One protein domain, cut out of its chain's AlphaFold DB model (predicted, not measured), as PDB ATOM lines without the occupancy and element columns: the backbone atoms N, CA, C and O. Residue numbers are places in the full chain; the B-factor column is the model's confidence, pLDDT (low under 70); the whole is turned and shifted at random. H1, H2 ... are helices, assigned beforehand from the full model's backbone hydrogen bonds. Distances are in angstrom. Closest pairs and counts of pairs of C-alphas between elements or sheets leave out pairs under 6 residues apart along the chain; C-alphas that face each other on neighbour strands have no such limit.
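What this domain is: This is residues 131 to 172 of the 172 residues of the protein "uncharacterized protein LOC104248086" of Nicotiana sylvestris (UniProt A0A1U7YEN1). A long helical hairpin in the shape of a rod: H1 runs along the rod's long axis, the chain turns through a tight link at one end, and H2 folds back side by side with H1, with the link and the beginning of H2 reaching past the end of H1. The printed part has 42 residues with two named helices, H1 then H2, and no named strand; the class is all helix. It is only just compact, close to loose, with a radius of gyration of the C-alphas of 10.7 A, and spans 36 by 16 by 7 A.

How they stand to each other: H1, residues 132 to 150, and H2, residues 154 to 170, form a helical hairpin. They touch, with the C-alphas of Ala 144 and Tyr 164 the closest at 4.9 A. Their lines stand at a shallow tilt of 15 degrees, opposite ways. In H1 and H2 every O i to N i+4 pair is within hydrogen-bond range.

Where its parts are: H1 measures 26.5 A from C-alpha 132 at (14.618, -3.752, -39.017) to C-alpha 150. H2 measures 24.5 A and ends with C-alpha 170 at (6.056, 3.603, -47.929).

The domain as a whole: The C-alphas of Asn 131 and Asn 153, the two farthest apart, are 35.8 A apart. The printed part has no cut and ends at Lys 172, the chain's last residue. Its mean pLDDT is 71.3; 13 residues are under 70, among them 131 to 136 and 170 to 172.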
ATOM      1  N   ASN A 131      10.454  -4.542 -36.416       66.12
ATOM      2  CA  ASN A 131      11.637  -5.189 -36.997       66.12
ATOM      3  C   ASN A 131      12.483  -4.183 -37.808       66.12
ATOM      4  O   ASN A 131      12.059  -3.049 -38.028       66.12
ATOM      5  N   GLU A 132      13.665  -4.596 -38.270       61.41
ATOM      6  CA  GLU A 132      14.618  -3.752 -39.017       61.41
ATOM      7  C   GLU A 132      13.992  -3.081 -40.257       61.41
ATOM      8  O   GLU A 132      14.264  -1.917 -40.546       61.41
ATOM      9  N   TYR A 133      13.078  -3.767 -40.952       65.12
ATOM     10  CA  TYR A 133      12.354  -3.222 -42.108       65.12
ATOM     11  C   TYR A 133      11.381  -2.092 -41.721       65.12
ATOM     12  O   TYR A 133      11.248  -1.109 -42.451       65.12
ATOM     13  N   VAL A 134      10.731  -2.187 -40.555       60.59
ATOM     14  CA  VAL A 134       9.942  -1.080 -39.985       60.59
ATOM     15  C   VAL A 134      10.858   0.066 -39.542       60.59
ATOM     16  O   VAL A 134      10.549   1.226 -39.816       60.59
ATOM     17  N   GLN A 135      12.000  -0.239 -38.920       58.91
ATOM     18  CA  GLN A 135      12.966   0.762 -38.452       58.91
ATOM     19  C   GLN A 135      13.539   1.582 -39.617       58.91
ATOM     20  O   GLN A 135      13.391   2.802 -39.615       58.91
ATOM     21  N   GLY A 136      14.054   0.940 -40.672       67.81
ATOM     22  CA  GLY A 136      14.590   1.638 -41.848       67.81
ATOM     23  C   GLY A 136      13.554   2.509 -42.578       67.81
ATOM     24  O   GLY A 136      13.886   3.586 -43.080       67.81
ATOM     25  N   LYS A 137      12.272   2.112 -42.574       71.12
ATOM     26  CA  LYS A 137      11.162   2.953 -43.064       71.12
ATOM     27  C   LYS A 137      10.923   4.181 -42.180       71.12
ATOM     28  O   LYS A 137      10.721   5.278 -42.705       71.12
ATOM     29  N   VAL A 138      10.954   4.020 -40.856       62.94
ATOM     30  CA  VAL A 138      10.831   5.132 -39.896       62.94
ATOM     31  C   VAL A 138      12.016   6.092 -40.021       62.94
ATOM     32  O   VAL A 138      11.804   7.301 -40.067       62.94
ATOM     33  N   GLU A 139      13.242   5.588 -40.150       70.75
ATOM     34  CA  GLU A 139      14.455   6.395 -40.337       70.75
ATOM     35  C   GLU A 139      14.445   7.162 -41.665       70.75
ATOM     36  O   GLU A 139      14.642   8.377 -41.670       70.75
ATOM     37  N   THR A 140      14.103   6.505 -42.778       71.94
ATOM     38  CA  THR A 140      13.951   7.156 -44.096       71.94
ATOM     39  C   THR A 140      12.917   8.288 -44.042       71.94
ATOM     40  O   THR A 140      13.142   9.388 -44.556       71.94
ATOM     41  N   LYS A 141      11.795   8.065 -43.347       74.25
ATOM     42  CA  LYS A 141      10.737   9.060 -43.130       74.25
ATOM     43  C   LYS A 141      11.177  10.205 -42.209       74.25
ATOM     44  O   LYS A 141      10.863  11.356 -42.513       74.25
ATOM     45  N   LYS A 142      11.932   9.921 -41.139       68.38
ATOM     46  CA  LYS A 142      12.565  10.936 -40.275       68.38
ATOM     47  C   LYS A 142      13.540  11.804 -41.074       68.38
ATOM     48  O   LYS A 142      13.436  13.021 -41.015       68.38
ATOM     49  N   ALA A 143      14.420  11.201 -41.873       74.12
ATOM     50  CA  ALA A 143      15.394  11.916 -42.700       74.12
ATOM     51  C   ALA A 143      14.729  12.812 -43.765       74.12
ATOM     52  O   ALA A 143      15.195  13.921 -44.023       74.12
ATOM     53  N   ALA A 144      13.613  12.371 -44.358       72.38
ATOM     54  CA  ALA A 144      12.821  13.200 -45.268       72.38
ATOM     55  C   ALA A 144      12.107  14.365 -44.549       72.38
ATOM     56  O   ALA A 144      11.976  15.447 -45.120       72.38
ATOM     57  N   TYR A 145      11.671  14.165 -43.300       67.31
ATOM     58  CA  TYR A 145      11.067  15.214 -42.473       67.31
ATOM     59  C   TYR A 145      12.097  16.241 -41.970       67.31
ATOM     60  O   TYR A 145      11.838  17.435 -42.068       67.31
ATOM     61  N   LEU A 146      13.284  15.800 -41.530       76.56
ATOM     62  CA  LEU A 146      14.432  16.657 -41.184       76.56
ATOM     63  C   LEU A 146      14.719  17.665 -42.303       76.56
ATOM     64  O   LEU A 146      14.610  18.869 -42.090       76.56
ATOM     65  N   LYS A 147      14.926  17.177 -43.532       75.88
ATOM     66  CA  LYS A 147      15.181  18.028 -44.708       75.88
ATOM     67  C   LYS A 147      14.041  19.008 -45.020       75.88
ATOM     68  O   LYS A 147      14.294  20.078 -45.562       75.88
ATOM     69  N   LEU A 148      12.792  18.662 -44.698       70.12
ATOM     70  CA  LEU A 148      11.631  19.549 -44.857       70.12
ATOM     71  C   LEU A 148      11.568  20.647 -43.777       70.12
ATOM     72  O   LEU A 148      11.049  21.730 -44.045       70.12
ATOM     73  N   VAL A 149      12.081  20.383 -42.574       70.06
ATOM     74  CA  VAL A 149      12.184  21.371 -41.486       70.06
ATOM     75  C   VAL A 149      13.393  22.290 -41.692       70.06
ATOM     76  O   VAL A 149      13.280  23.494 -41.488       70.06
ATOM     77  N   GLU A 150      14.524  21.743 -42.140       73.25
ATOM     78  CA  GLU A 150      15.776  22.478 -42.380       73.25
ATOM     79  C   GLU A 150      15.750  23.340 -43.655       73.25
ATOM     80  O   GLU A 150      16.468  24.336 -43.730       73.25
ATOM     81  N   SER A 151      14.930  22.993 -44.657       76.81
ATOM     82  CA  SER A 151      14.859  23.740 -45.922       76.81
ATOM     83  C   SER A 151      14.410  25.189 -45.726       76.81
ATOM     84  O   SER A 151      13.294  25.452 -45.271       76.81
ATOM     85  N   VAL A 152      15.263  26.138 -46.121       75.38
ATOM     86  CA  VAL A 152      15.050  27.575 -45.879       75.38
ATOM     87  C   VAL A 152      14.186  28.204 -46.975       75.38
ATOM     88  O   VAL A 152      13.283  28.991 -46.669       75.38
ATOM     89  N   ASN A 153      14.406  27.833 -48.241       82.31
ATOM     90  CA  ASN A 153      13.662  28.371 -49.386       82.31
ATOM     91  C   ASN A 153      12.409  27.540 -49.740       82.31
ATOM     92  O   ASN A 153      12.275  26.370 -49.382       82.31
ATOM     93  N   GLU A 154      11.459  28.162 -50.443       74.75
ATOM     94  CA  GLU A 154      10.155  27.556 -50.761       74.75
ATOM     95  C   GLU A 154      10.207  26.457 -51.838       74.75
ATOM     96  O   GLU A 154       9.246  25.700 -51.995       74.75
ATOM     97  N   GLU A 155      11.309  26.345 -52.579       79.81
ATOM     98  CA  GLU A 155      11.466  25.353 -53.645       79.81
ATOM     99  C   GLU A 155      11.990  24.025 -53.077       79.81
ATOM    100  O   GLU A 155      11.393  22.970 -53.308       79.81
ATOM    101  N   GLU A 156      12.982  24.084 -52.181       75.50
ATOM    102  CA  GLU A 156      13.384  22.973 -51.313       75.50
ATOM    103  C   GLU A 156      12.223  22.489 -50.438       75.50
ATOM    104  O   GLU A 156      11.947  21.289 -50.410       75.50
ATOM    105  N   LYS A 157      11.473  23.394 -49.785       72.00
ATOM    106  CA  LYS A 157      10.279  23.015 -48.999       72.00
ATOM    107  C   LYS A 157       9.232  22.292 -49.842       72.00
ATOM    108  O   LYS A 157       8.493  21.463 -49.311       72.00
ATOM    109  N   ARG A 158       9.141  22.580 -51.146       78.00
ATOM    110  CA  ARG A 158       8.249  21.872 -52.075       78.00
ATOM    111  C   ARG A 158       8.793  20.482 -52.407       78.00
ATOM    112  O   ARG A 158       8.069  19.505 -52.238       78.00
ATOM    113  N   ALA A 159      10.063  20.376 -52.799       79.88
ATOM    114  CA  ALA A 159      10.705  19.098 -53.118       79.88
ATOM    115  C   ALA A 159      10.743  18.143 -51.907       79.88
ATOM    116  O   ALA A 159      10.316  16.990 -51.994       79.88
ATOM    117  N   ASN A 160      11.158  18.640 -50.740       73.06
ATOM    118  CA  ASN A 160      11.234  17.864 -49.503       73.06
ATOM    119  C   ASN A 160       9.845  17.469 -48.978       73.06
ATOM    120  O   ASN A 160       9.701  16.412 -48.364       73.06
ATOM    121  N   ARG A 161       8.792  18.238 -49.291       75.38
ATOM    122  CA  ARG A 161       7.399  17.863 -48.996       75.38
ATOM    123  C   ARG A 161       6.925  16.683 -49.842       75.38
ATOM    124  O   ARG A 161       6.237  15.818 -49.302       75.38
ATOM    125  N   GLU A 162       7.301  16.602 -51.119       78.38
ATOM    126  CA  GLU A 162       7.008  15.418 -51.941       78.38
ATOM    127  C   GLU A 162       7.837  14.198 -51.505       78.38
ATOM    128  O   GLU A 162       7.275  13.114 -51.345       78.38
ATOM    129  N   ASN A 163       9.122  14.377 -51.174       74.56
ATOM    130  CA  ASN A 163       9.957  13.306 -50.611       74.56
ATOM    131  C   ASN A 163       9.385  12.759 -49.285       74.56
ATOM    132  O   ASN A 163       9.270  11.545 -49.107       74.56
ATOM    133  N   TYR A 164       8.945  13.635 -48.372       73.25
ATOM    134  CA  TYR A 164       8.287  13.228 -47.126       73.25
ATOM    135  C   TYR A 164       6.947  12.519 -47.372       73.25
ATOM    136  O   TYR A 164       6.669  11.512 -46.722       73.25
ATOM    137  N   LYS A 165       6.126  12.975 -48.333       76.69
ATOM    138  CA  LYS A 165       4.896  12.264 -48.736       76.69
ATOM    139  C   LYS A 165       5.192  10.849 -49.241       76.69
ATOM    140  O   LYS A 165       4.448   9.934 -48.887       76.69
ATOM    141  N   LEU A 166       6.248  10.666 -50.038       76.88
ATOM    142  CA  LEU A 166       6.638   9.363 -50.579       76.88
ATOM    143  C   LEU A 166       7.070   8.410 -49.454       76.88
ATOM    144  O   LEU A 166       6.433   7.375 -49.262       76.88
ATOM    145  N   ALA A 167       8.026   8.818 -48.615       69.62
ATOM    146  CA  ALA A 167       8.465   8.023 -47.464       69.62
ATOM    147  C   ALA A 167       7.317   7.746 -46.461       69.62
ATOM    148  O   ALA A 167       7.218   6.660 -45.890       69.62
ATOM    149  N   LYS A 168       6.379   8.690 -46.279       70.62
ATOM    150  CA  LYS A 168       5.167   8.502 -45.456       70.62
ATOM    151  C   LYS A 168       4.140   7.547 -46.082       70.62
ATOM    152  O   LYS A 168       3.340   6.983 -45.336       70.62
ATOM    153  N   LYS A 169       4.153   7.353 -47.406       71.88
ATOM    154  CA  LYS A 169       3.348   6.339 -48.108       71.88
ATOM    155  C   LYS A 169       3.986   4.952 -48.005       71.88
ATOM    156  O   LYS A 169       3.261   3.981 -47.847       71.88
ATOM    157  N   GLU A 170       5.312   4.864 -48.068       66.56
ATOM    158  CA  GLU A 170       6.056   3.603 -47.929       66.56
ATOM    159  C   GLU A 170       6.082   3.088 -46.483       66.56
ATOM    160  O   GLU A 170       6.126   1.881 -46.260       66.56
ATOM    161  N   ALA A 171       5.994   3.982 -45.495       59.50
ATOM    162  CA  ALA A 171       5.854   3.664 -44.073       59.50
ATOM    163  C   ALA A 171       4.407   3.336 -43.625       59.50
ATOM    164  O   ALA A 171       4.086   3.496 -42.446       59.50
ATOM    165  N   LYS A 172       3.534   2.928 -44.553       54.62
ATOM    166  CA  LYS A 172       2.178   2.414 -44.297       54.62
ATOM    167  C   LYS A 172       2.034   0.963 -44.755       54.62
ATOM    168  O   LYS A 172       1.055   0.349 -44.285       54.62
TER     169      LYS A 172